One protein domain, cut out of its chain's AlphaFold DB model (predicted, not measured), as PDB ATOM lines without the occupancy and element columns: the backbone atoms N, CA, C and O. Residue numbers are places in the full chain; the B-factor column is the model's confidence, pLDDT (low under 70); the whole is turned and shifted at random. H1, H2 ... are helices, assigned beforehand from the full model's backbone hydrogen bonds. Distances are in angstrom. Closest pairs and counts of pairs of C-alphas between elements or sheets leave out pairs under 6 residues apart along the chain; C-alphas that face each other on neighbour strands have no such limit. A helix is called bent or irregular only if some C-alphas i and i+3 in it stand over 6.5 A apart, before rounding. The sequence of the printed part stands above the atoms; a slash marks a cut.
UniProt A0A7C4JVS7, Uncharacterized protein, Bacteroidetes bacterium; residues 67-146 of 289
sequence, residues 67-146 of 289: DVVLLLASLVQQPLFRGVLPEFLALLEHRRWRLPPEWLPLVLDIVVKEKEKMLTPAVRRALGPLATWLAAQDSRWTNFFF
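What this domain is: This is residues 67 to 146 of the 289 residues of an uncharacterized protein of Bacteroidetes bacterium (UniProt A0A7C4JVS7). What would one see first? Three pairs of helices are stacked one after another along the longest axis: H1 and H2 make a V at one end, H3 and H4 run side by side in opposite ways in the middle, and the small hairpin of H5 and H6 makes the other end. H2 packs on H4 over several residues, while H1 only just meets H3 and H6 only just meets H3 and H4. What is the make-up? The printed part has 80 residues with six named helices, H1 to H6 in chain order, and no named strand; its class is all helix. It is compact and rounded, with a radius of gyration of the C-alphas of 11.6 A and spans of 30 by 25 by 22 A.

How they stand to each other: How does the first pair meet? H1, residues 67 to 77, and H2, residues 79 to 94, touch only at the corner by their link, with the C-alphas of Leu 75 and Phe 81 closest at 5.2 A. They run opposite ways at a tilt of 36 degrees, only just steep. What comes next in space? H3, residues 104 to 114, only just touches H1, with 3 pairs of C-alphas within 8 A, the closest being Val 76 and Val 107 at 6.8 A. H4, residues 119 to 127, touches residues 86 to 93 of H2 alone, the closest C-alphas being those of Glu 93 and Ala 126, 4.8 A apart, at a steep tilt of 44 degrees. H3 and H4 are close but not clearly touching, at a shallow tilt of 12 degrees, opposite ways, with the C-alphas of Val 111 and Leu 119 closest at 6.5 A. How is the last pair placed? H5, residues 129 to 135, and H6, residues 139 to 145, form a helical hairpin, with the C-alphas of Ala 135 and Thr 142 closest at 4.5 A. H6 only just touches H3, about perpendicular at 75 degrees, and H4, at 85 degrees, each with 3 pairs of C-alphas within 8 A; the closest are Val 112 and Phe 144, 7.1 A, and Arg 124 and Phe 145, 7.3 A. H1 and H6 are apart. Are the backbones closed? Every O i to N i+4 pair is within hydrogen-bond range in H1, H3, H4 and H5, against 7 of 12 in H2 and 2 of 3 in H6.

Where its parts are: Where does the first helix begin? C-alpha 67 of H1 is at (115.148, 130.762, 140.607), and H1 is 15.7 A long. Which helix is longest? H2 is 24.4 A long; it is irregular, with C-alphas 80 and 83 7.3 A apart, and has a kink of 42 degrees near residue 86. How long are the others? H3 measures 15.6 A, H4 11.8 A, H5 10.0 A and H6 10.1 A, ending at C-alpha 145, (106.929, 104.325, 134.390).

The domain as a whole: How large is it? The two C-alphas farthest apart are those of Asp 67 and Phe 146, 32.1 A. Is it unbroken and confident? The printed part has no cut, no link is long, and no printed residue of the model is under 70 in pLDDT.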
ATOM      1  N   ASP A  67     116.374 130.055 140.996       95.62
ATOM      2  CA  ASP A  67     115.148 130.762 140.607       95.62
ATOM      3  C   ASP A  67     114.080 129.818 140.024       95.62
ATOM      4  O   ASP A  67     112.896 129.923 140.349       95.62
ATOM      5  N   VAL A  68     114.494 128.828 139.233       96.94
ATOM      6  CA  VAL A  68     113.624 127.762 138.716       96.94
ATOM      7  C   VAL A  68     113.186 126.813 139.833       96.94
ATOM      8  O   VAL A  68     112.048 126.339 139.827       96.94
ATOM      9  N   VAL A  69     114.040 126.565 140.831       95.25
ATOM     10  CA  VAL A  69     113.676 125.774 142.020       95.25
ATOM     11  C   VAL A  69     112.590 126.478 142.846       95.25
ATOM     12  O   VAL A  69     111.664 125.816 143.315       95.25
ATOM     13  N   LEU A  70     112.630 127.807 142.975       95.19
ATOM     14  CA  LEU A  70     111.572 128.575 143.654       95.19
ATOM     15  C   LEU A  70     110.216 128.468 142.932       95.19
ATOM     16  O   LEU A  70     109.163 128.359 143.573       95.19
ATOM     17  N   LEU A  71     110.223 128.443 141.596       96.69
ATOM     18  CA  LEU A  71     109.012 128.194 140.805       96.69
ATOM     19  C   LEU A  71     108.476 126.776 141.036       96.69
ATOM     20  O   LEU A  71     107.272 126.595 141.228       96.69
ATOM     21  N   LEU A  72     109.360 125.778 141.084       95.75
ATOM     22  CA  LEU A  72     108.981 124.400 141.392       95.75
ATOM     23  C   LEU A  72     108.378 124.264 142.791       95.75
ATOM     24  O   LEU A  72     107.370 123.578 142.959       95.75
ATOM     25  N   ALA A  73     108.948 124.948 143.781       94.88
ATOM     26  CA  ALA A  73     108.404 124.971 145.131       94.88
ATOM     27  C   ALA A  73     106.954 125.461 145.139       94.88
ATOM     28  O   ALA A  73     106.086 124.830 145.743       94.88
ATOM     29  N   SER A  74     106.677 126.525 144.384       95.69
ATOM     30  CA  SER A  74     105.327 127.070 144.228       95.69
ATOM     31  C   SER A  74     104.372 126.064 143.568       95.69
ATOM     32  O   SER A  74     103.254 125.889 144.049       95.69
ATOM     33  N   LEU A  75     104.816 125.358 142.517       95.19
ATOM     34  CA  LEU A  75     104.038 124.310 141.833       95.19
ATOM     35  C   LEU A  75     103.670 123.146 142.759       95.19
ATOM     36  O   LEU A  75     102.562 122.614 142.694       95.19
ATOM     37  N   VAL A  76     104.606 122.734 143.613       93.25
ATOM     38  CA  VAL A  76     104.410 121.602 144.523       93.25
ATOM     39  C   VAL A  76     103.495 121.985 145.687       93.25
ATOM     40  O   VAL A  76     102.570 121.236 146.022       93.25
ATOM     41  N   GLN A  77     103.725 123.157 146.283       93.69
ATOM     42  CA  GLN A  77     103.005 123.625 147.467       93.69
ATOM     43  C   GLN A  77     101.575 124.073 147.153       93.69
ATOM     44  O   GLN A  77     100.680 123.845 147.965       93.69
ATOM     45  N   GLN A  78     101.338 124.681 145.988       95.31
ATOM     46  CA  GLN A  78     100.041 125.263 145.647       95.31
ATOM     47  C   GLN A  78      99.306 124.405 144.609       95.31
ATOM     48  O   GLN A  78      99.701 124.378 143.442       95.31
ATOM     49  N   PRO A  79      98.188 123.743 144.979       93.25
ATOM     50  CA  PRO A  79      97.399 122.938 144.045       93.25
ATOM     51  C   PRO A  79      96.928 123.715 142.815       93.25
ATOM     52  O   PRO A  79      96.821 123.143 141.734       93.25
ATOM     53  N   LEU A  80      96.694 125.021 142.978       94.00
ATOM     54  CA  LEU A  80      96.237 125.913 141.919       94.00
ATOM     55  C   LEU A  80      97.183 125.932 140.706       94.00
ATOM     56  O   LEU A  80      96.720 126.032 139.573       94.00
ATOM     57  N   PHE A  81      98.494 125.803 140.921       95.12
ATOM     58  CA  PHE A  81      99.482 125.903 139.844       95.12
ATOM     59  C   PHE A  81      99.835 124.562 139.202       95.12
ATOM     60  O   PHE A  81     100.540 124.542 138.198       95.12
ATOM     61  N   ARG A  82      99.333 123.433 139.714       92.56
ATOM     62  CA  ARG A  82      99.728 122.100 139.226       92.56
ATOM     63  C   ARG A  82      99.405 121.862 137.755       92.56
ATOM     64  O   ARG A  82     100.181 121.200 137.077       92.56
ATOM     65  N   GLY A  83      98.364 122.506 137.222       91.06
ATOM     66  CA  GLY A  83      98.065 122.474 135.786       91.06
ATOM     67  C   GLY A  83      99.183 123.036 134.890       91.06
ATOM     68  O   GLY A  83      99.236 122.704 133.710       91.06
ATOM     69  N   VAL A  84     100.099 123.846 135.436       94.69
ATOM     70  CA  VAL A  84     101.266 124.422 134.735       94.69
ATOM     71  C   VAL A  84     102.479 123.474 134.764       94.69
ATOM     72  O   VAL A  84     103.421 123.629 133.989       94.69
ATOM     73  N   LEU A  85     102.454 122.429 135.602       94.25
ATOM     74  CA  LEU A  85     103.541 121.454 135.732       94.25
ATOM     75  C   LEU A  85     103.970 120.787 134.404       94.25
ATOM     76  O   LEU A  85     105.179 120.664 134.198       94.25
ATOM     77  N   PRO A  86     103.071 120.372 133.483       92.12
ATOM     78  CA  PRO A  86     103.500 119.783 132.216       92.12
ATOM     79  C   PRO A  86     104.354 120.747 131.380       92.12
ATOM     80  O   PRO A  86     105.347 120.331 130.786       92.12
ATOM     81  N   GLU A  87     103.985 122.029 131.349       93.56
ATOM     82  CA  GLU A  87     104.725 123.062 130.623       93.56
ATOM     83  C   GLU A  87     106.069 123.348 131.293       93.56
ATOM     84  O   GLU A  87     107.093 123.395 130.615       93.56
ATOM     85  N   PHE A  88     106.096 123.445 132.624       95.62
ATOM     86  CA  PHE A  88     107.335 123.586 133.389       95.62
ATOM     87  C   PHE A  88     108.333 122.456 133.082       95.62
ATOM     88  O   PHE A  88     109.510 122.706 132.822       95.62
ATOM     89  N   LEU A  89     107.865 121.205 133.052       94.62
ATOM     90  CA  LEU A  89     108.695 120.043 132.721       94.62
ATOM     91  C   LEU A  89     109.183 120.067 131.266       94.62
ATOM     92  O   LEU A  89     110.332 119.712 131.007       94.62
ATOM     93  N   ALA A  90     108.347 120.518 130.329       92.62
ATOM     94  CA  ALA A  90     108.747 120.691 128.934       92.62
ATOM     95  C   ALA A  90     109.827 121.778 128.775       92.62
ATOM     96  O   ALA A  90     110.766 121.608 127.998       92.62
ATOM     97  N   LEU A  91     109.742 122.870 129.542       94.88
ATOM     98  CA  LEU A  91     110.760 123.926 129.554       94.88
ATOM     99  C   LEU A  91     112.094 123.428 130.130       94.88
ATOM    100  O   LEU A  91     113.151 123.734 129.574       94.88
ATOM    101  N   LEU A  92     112.058 122.615 131.191       94.88
ATOM    102  CA  LEU A  92     113.254 121.952 131.728       94.88
ATOM    103  C   LEU A  92     113.903 121.015 130.708       94.88
ATOM    104  O   LEU A  92     115.123 121.039 130.542       94.88
ATOM    105  N   GLU A  93     113.096 120.210 130.011       93.56
ATOM    106  CA  GLU A  93     113.565 119.334 128.935       93.56
ATOM    107  C   GLU A  93     114.240 120.148 127.825       93.56
ATOM    108  O   GLU A  93     115.370 119.840 127.439       93.56
ATOM    109  N   HIS A  94     113.593 121.226 127.368       94.00
ATOM    110  CA  HIS A  94     114.111 122.109 126.323       94.00
ATOM    111  C   HIS A  94     115.458 122.741 126.708       94.00
ATOM    112  O   HIS A  94     116.391 122.742 125.906       94.00
ATOM    113  N   ARG A  95     115.591 123.209 127.955       95.31
ATOM    114  CA  ARG A  95     116.843 123.759 128.503       95.31
ATOM    115  C   ARG A  95     117.872 122.693 128.892       95.31
ATOM    116  O   ARG A  95     118.988 123.038 129.270       95.31
ATOM    117  N   ARG A  96     117.525 121.406 128.785       93.62
ATOM    118  CA  ARG A  96     118.338 120.264 129.234       93.62
ATOM    119  C   ARG A  96     118.789 120.399 130.691       93.62
ATOM    120  O   ARG A  96     119.898 119.994 131.034       93.62
ATOM    121  N   TRP A  97     117.928 120.933 131.551       94.25
ATOM    122  CA  TRP A  97     118.167 120.983 132.991       94.25
ATOM    123  C   TRP A  97     117.575 119.758 133.681       94.25
ATOM    124  O   TRP A  97     116.544 119.227 133.264       94.25
ATOM    125  N   ARG A  98     118.228 119.312 134.757       92.12
ATOM    126  CA  ARG A  98     117.688 118.291 135.659       92.12
ATOM    127  C   ARG A  98     117.086 118.937 136.896       92.12
ATOM    128  O   ARG A  98     117.591 119.938 137.405       92.12
ATOM    129  N   LEU A  99     116.031 118.311 137.400       92.19
ATOM    130  CA  LEU A  99     115.477 118.653 138.700       92.19
ATOM    131  C   LEU A  99     116.456 118.276 139.820       92.19
ATOM    132  O   LEU A  99     117.160 117.269 139.692       92.19
ATOM    133  N   PRO A 100     116.486 119.031 140.928       89.81
ATOM    134  CA  PRO A 100     117.241 118.620 142.095       89.81
ATOM    135  C   PRO A 100     116.652 117.317 142.669       89.81
ATOM    136  O   PRO A 100     115.423 117.157 142.682       89.81
ATOM    137  N   PRO A 101     117.498 116.380 143.134       84.06
ATOM    138  CA  PRO A 101     117.071 115.069 143.633       84.06
ATOM    139  C   PRO A 101     116.037 115.156 144.760       84.06
ATOM    140  O   PRO A 101     115.132 114.330 144.816       84.06
ATOM    141  N   GLU A 102     116.114 116.182 145.605       85.81
ATOM    142  CA  GLU A 102     115.195 116.409 146.720       85.81
ATOM    143  C   GLU A 102     113.748 116.710 146.286       85.81
ATOM    144  O   GLU A 102     112.804 116.379 147.002       85.81
ATOM    145  N   TRP A 103     113.549 117.289 145.099       90.12
ATOM    146  CA  TRP A 103     112.219 117.666 144.600       90.12
ATOM    147  C   TRP A 103     111.548 116.570 143.778       90.12
ATOM    148  O   TRP A 103     110.331 116.580 143.587       90.12
ATOM    149  N   LEU A 104     112.333 115.619 143.286       88.25
ATOM    150  CA  LEU A 104     111.864 114.578 142.385       88.25
ATOM    151  C   LEU A 104     110.756 113.699 142.987       88.25
ATOM    152  O   LEU A 104     109.729 113.551 142.322       88.25
ATOM    153  N   PRO A 105     110.878 113.177 144.225       88.69
ATOM    154  CA  PRO A 105     109.806 112.401 144.847       88.69
ATOM    155  C   PRO A 105     108.487 113.176 144.939       88.69
ATOM    156  O   PRO A 105     107.430 112.630 144.639       88.69
ATOM    157  N   LEU A 106     108.554 114.470 145.275       91.12
ATOM    158  CA  LEU A 106     107.374 115.325 145.419       91.12
ATOM    159  C   LEU A 106     106.653 115.527 144.080       91.12
ATOM    160  O   LEU A 106     105.429 115.430 144.011       91.12
ATOM    161  N   VAL A 107     107.409 115.763 143.004       91.75
ATOM    162  CA  VAL A 107     106.851 115.889 141.649       91.75
ATOM    163  C   VAL A 107     106.220 114.574 141.197       91.75
ATOM    164  O   VAL A 107     105.114 114.580 140.655       91.75
ATOM    165  N   LEU A 108     106.881 113.440 141.442       89.88
ATOM    166  CA  LEU A 108     106.341 112.125 141.091       89.88
ATOM    167  C   LEU A 108     105.053 111.810 141.851       89.88
ATOM    168  O   LEU A 108     104.101 111.318 141.247       89.88
ATOM    169  N   ASP A 109     104.988 112.134 143.139       90.56
ATOM    170  CA  ASP A 109     103.796 111.901 143.949       90.56
ATOM    171  C   ASP A 109     102.599 112.730 143.464       90.56
ATOM    172  O   ASP A 109     101.482 112.208 143.409       90.56
ATOM    173  N   ILE A 110     102.814 113.980 143.032       90.44
ATOM    174  CA  ILE A 110     101.768 114.800 142.396       90.44
ATOM    175  C   ILE A 110     101.252 114.115 141.131       90.44
ATOM    176  O   ILE A 110     100.051 113.890 140.987       90.44
ATOM    177  N   VAL A 111     102.163 113.718 140.245       88.88
ATOM    178  CA  VAL A 111     101.825 113.112 138.955       88.88
ATOM    179  C   VAL A 111     101.069 111.788 139.140       88.88
ATOM    180  O   VAL A 111     100.082 111.519 138.449       88.88
ATOM    181  N   VAL A 112     101.500 110.957 140.093       88.88
ATOM    182  CA  VAL A 112     100.831 109.693 140.430       88.88
ATOM    183  C   VAL A 112      99.446 109.946 141.029       88.88
ATOM    184  O   VAL A 112      98.495 109.235 140.689       88.88
ATOM    185  N   LYS A 113      99.308 110.956 141.897       89.31
ATOM    186  CA  LYS A 113      98.044 111.302 142.562       89.31
ATOM    187  C   LYS A 113      97.006 111.845 141.586       89.31
ATOM    188  O   LYS A 113      95.846 111.445 141.662       89.31
ATOM    189  N   GLU A 114      97.412 112.719 140.673       85.75
ATOM    190  CA  GLU A 114      96.501 113.354 139.717       85.75
ATOM    191  C   GLU A 114      96.062 112.393 138.606       85.75
ATOM    192  O   GLU A 114      95.013 112.590 137.995       85.75
ATOM    193  N   LYS A 115      96.806 111.296 138.386       79.06
ATOM    194  CA  LYS A 115      96.521 110.283 137.351       79.06
ATOM    195  C   LYS A 115      96.315 110.896 135.961       79.06
ATOM    196  O   LYS A 115      95.679 110.284 135.093       79.06
ATOM    197  N   GLU A 116      96.855 112.087 135.727       75.12
ATOM    198  CA  GLU A 116      96.736 112.759 134.447       75.12
ATOM    199  C   GLU A 116      97.603 112.042 133.423       75.12
ATOM    200  O   GLU A 116      98.832 112.094 133.439       75.12
ATOM    201  N   LYS A 117      96.938 111.383 132.475       74.75
ATOM    202  CA  LYS A 117      97.603 110.658 131.385       74.75
ATOM    203  C   LYS A 117      98.516 111.556 130.545       74.75
ATOM    204  O   LYS A 117      99.438 111.045 129.917       74.75
ATOM    205  N   MET A 118      98.250 112.862 130.526       72.50
ATOM    206  CA  MET A 118      99.039 113.846 129.782       72.50
ATOM    207  C   MET A 118     100.366 114.183 130.477       72.50
ATOM    208  O   MET A 118     101.348 114.457 129.790       72.50
ATOM    209  N   LEU A 119     100.440 114.092 131.813       79.56
ATOM    210  CA  LEU A 119     101.671 114.348 132.567       79.56
ATOM    211  C   LEU A 119     102.705 113.236 132.379       79.56
ATOM    212  O   LEU A 119     103.897 113.514 132.281       79.56
ATOM    213  N   THR A 120     102.271 111.977 132.271       82.75
ATOM    214  CA  THR A 120     103.171 110.818 132.149       82.75
ATOM    215  C   THR A 120     104.231 110.957 131.049       82.75
ATOM    216  O   THR A 120     105.414 110.807 131.362       82.75
ATOM    217  N   PRO A 121     103.894 111.250 129.777       82.56
ATOM    218  CA  PRO A 121     104.906 111.399 128.733       82.56
ATOM    219  C   PRO A 121     105.804 112.628 128.930       82.56
ATOM    220  O   PRO A 121     106.972 112.573 128.552       82.56
ATOM    221  N   ALA A 122     105.303 113.725 129.509       84.19
ATOM    222  CA  ALA A 122     106.117 114.909 129.798       84.19
ATOM    223  C   ALA A 122     107.148 114.616 130.899       84.19
ATOM    224  O   ALA A 122     108.338 114.849 130.716       84.19
ATOM    225  N   VAL A 123     106.713 113.994 131.995       86.38
ATOM    226  CA  VAL A 123     107.574 113.582 133.113       86.38
ATOM    227  C   VAL A 123     108.621 112.574 132.650       86.38
ATOM    228  O   VAL A 123     109.795 112.711 132.975       86.38
ATOM    229  N   ARG A 124     108.231 111.579 131.845       85.19
ATOM    230  CA  ARG A 124     109.172 110.586 131.300       85.19
ATOM    231  C   ARG A 124     110.278 111.223 130.473       85.19
ATOM    232  O   ARG A 124     111.431 110.828 130.615       85.19
ATOM    233  N   ARG A 125     109.934 112.194 129.629       85.56
ATOM    234  CA  ARG A 125     110.910 112.901 128.798       85.56
ATOM    235  C   ARG A 125     111.797 113.833 129.620       85.56
ATOM    236  O   ARG A 125     113.016 113.755 129.512       85.56
ATOM    237  N   ALA A 126     111.204 114.623 130.511       85.75
ATOM    238  CA  ALA A 126     111.940 115.548 131.365       85.75
ATOM    239  C   ALA A 126     112.916 114.823 132.306       85.75
ATOM    240  O   ALA A 126     114.058 115.253 132.471       85.75
ATOM    241  N   LEU A 127     112.508 113.696 132.893       84.44
ATOM    242  CA  LEU A 127     113.333 112.939 133.836       84.44
ATOM    243  C   LEU A 127     114.301 111.964 133.155       84.44
ATOM    244  O   LEU A 127     115.352 111.670 133.717       84.44
ATOM    245  N   GLY A 128     113.988 111.475 131.954       82.69
ATOM    246  CA  GLY A 128     114.885 110.619 131.181       82.69
ATOM    247  C   GLY A 128     115.354 109.375 131.965       82.69
ATOM    248  O   GLY A 128     114.526 108.693 132.575       82.69
ATOM    249  N   PRO A 129     116.665 109.063 131.990       83.88
ATOM    250  CA  PRO A 129     117.213 107.917 132.729       83.88
ATOM    251  C   PRO A 129     116.930 107.943 134.237       83.88
ATOM    252  O   PRO A 129     116.814 106.895 134.875       83.88
ATOM    253  N   LEU A 130     116.781 109.139 134.808       84.12
ATOM    254  CA  LEU A 130     116.546 109.329 136.234       84.12
ATOM    255  C   LEU A 130     115.164 108.813 136.655       84.12
ATOM    256  O   LEU A 130     115.024 108.256 137.740       84.12
ATOM    257  N   ALA A 131     114.161 108.921 135.780       81.06
ATOM    258  CA  ALA A 131     112.841 108.340 136.024       81.06
ATOM    259  C   ALA A 131     112.919 106.820 136.213       81.06
ATOM    260  O   ALA A 131     112.342 106.290 137.158       81.06
ATOM    261  N   THR A 132     113.667 106.125 135.353       80.81
ATOM    262  CA  THR A 132     113.890 104.676 135.465       80.81
ATOM    263  C   THR A 132     114.625 104.319 136.754       80.81
ATOM    264  O   THR A 132     114.245 103.373 137.439       80.81
ATOM    265  N   TRP A 133     115.649 105.098 137.109       85.12
ATOM    266  CA  TRP A 133     116.417 104.903 138.338       85.12
ATOM    267  C   TRP A 133     115.560 105.088 139.599       85.12
ATOM    268  O   TRP A 133     115.625 104.263 140.508       85.12
ATOM    269  N   LEU A 134     114.704 106.115 139.639       83.50
ATOM    270  CA  LEU A 134     113.754 106.324 140.736       83.50
ATOM    271  C   LEU A 134     112.698 105.217 140.777       83.50
ATOM    272  O   LEU A 134     112.399 104.681 141.840       83.50
ATOM    273  N   ALA A 135     112.163 104.830 139.619       82.81
ATOM    274  CA  ALA A 135     111.178 103.761 139.504       82.81
ATOM    275  C   ALA A 135     111.686 102.410 140.025       82.81
ATOM    276  O   ALA A 135     110.873 101.582 140.421       82.81
ATOM    277  N   ALA A 136     113.002 102.181 140.028       82.50
ATOM    278  CA  ALA A 136     113.611 100.986 140.605       82.50
ATOM    279  C   ALA A 136     113.647 101.005 142.147       82.50
ATOM    280  O   ALA A 136     113.795  99.950 142.759       82.50
ATOM    281  N   GLN A 137     113.507 102.176 142.775       83.25
ATOM    282  CA  GLN A 137     113.581 102.335 144.233       83.25
ATOM    283  C   GLN A 137     112.220 102.273 144.922       83.25
ATOM    284  O   GLN A 137     112.145 101.841 146.069       83.25
ATOM    285  N   ASP A 138     111.147 102.679 144.241       85.31
ATOM    286  CA  ASP A 138     109.791 102.627 144.786       85.31
ATOM    287  C   ASP A 138     108.816 101.968 143.801       85.31
ATOM    288  O   ASP A 138     108.552 102.467 142.701       85.31
ATOM    289  N   SER A 139     108.215 100.861 144.252       83.69
ATOM    290  CA  SER A 139     107.185 100.100 143.533       83.69
ATOM    291  C   SER A 139     105.993 100.948 143.060       83.69
ATOM    292  O   SER A 139     105.369 100.640 142.035       83.69
ATOM    293  N   ARG A 140     105.675 102.041 143.773       86.38
ATOM    294  CA  ARG A 140     104.607 102.985 143.411       86.38
ATOM    295  C   ARG A 140     104.900 103.660 142.076       86.38
ATOM    296  O   ARG A 140     104.000 103.805 141.249       86.38
ATOM    297  N   TRP A 141     106.159 104.015 141.839       85.31
ATOM    298  CA  TRP A 141     106.605 104.657 140.608       85.31
ATOM    299  C   TRP A 141     106.910 103.638 139.507       85.31
ATOM    300  O   TRP A 141     106.719 103.946 138.331       85.31
ATOM    301  N   THR A 142     107.291 102.400 139.848       84.50
ATOM    302  CA  THR A 142     107.485 101.330 138.854       84.50
ATOM    303  C   THR A 142     106.244 101.132 137.987       84.50
ATOM    304  O   THR A 142     106.341 101.140 136.762       84.50
ATOM    305  N   ASN A 143     105.060 101.043 138.602       81.69
ATOM    306  CA  ASN A 143     103.794 100.881 137.874       81.69
ATOM    307  C   ASN A 143     103.447 102.090 136.989       81.69
ATOM    308  O   ASN A 143     102.692 101.954 136.025       81.69
ATOM    309  N   PHE A 144     103.978 103.266 137.329       80.88
ATOM    310  CA  PHE A 144     103.767 104.501 136.587       80.88
ATOM    311  C   PHE A 144     104.664 104.585 135.342       80.88
ATOM    312  O   PHE A 144     104.188 104.914 134.255       80.88
ATOM    313  N   PHE A 145     105.951 104.255 135.481       81.00
ATOM    314  CA  PHE A 145     106.929 104.325 134.390       81.00
ATOM    315  C   PHE A 145     106.906 103.109 133.464       81.00
ATOM    316  O   PHE A 145     107.088 103.252 132.251       81.00
ATOM    317  N   PHE A 146     106.627 101.938 134.027       81.69
ATOM    318  CA  PHE A 146     106.557 100.656 133.338       81.69
ATOM    319  C   PHE A 146     105.161 100.066 133.531       81.69
ATOM    320  O   PHE A 146     104.987  99.107 134.289       81.69
TER     321      PHE A 146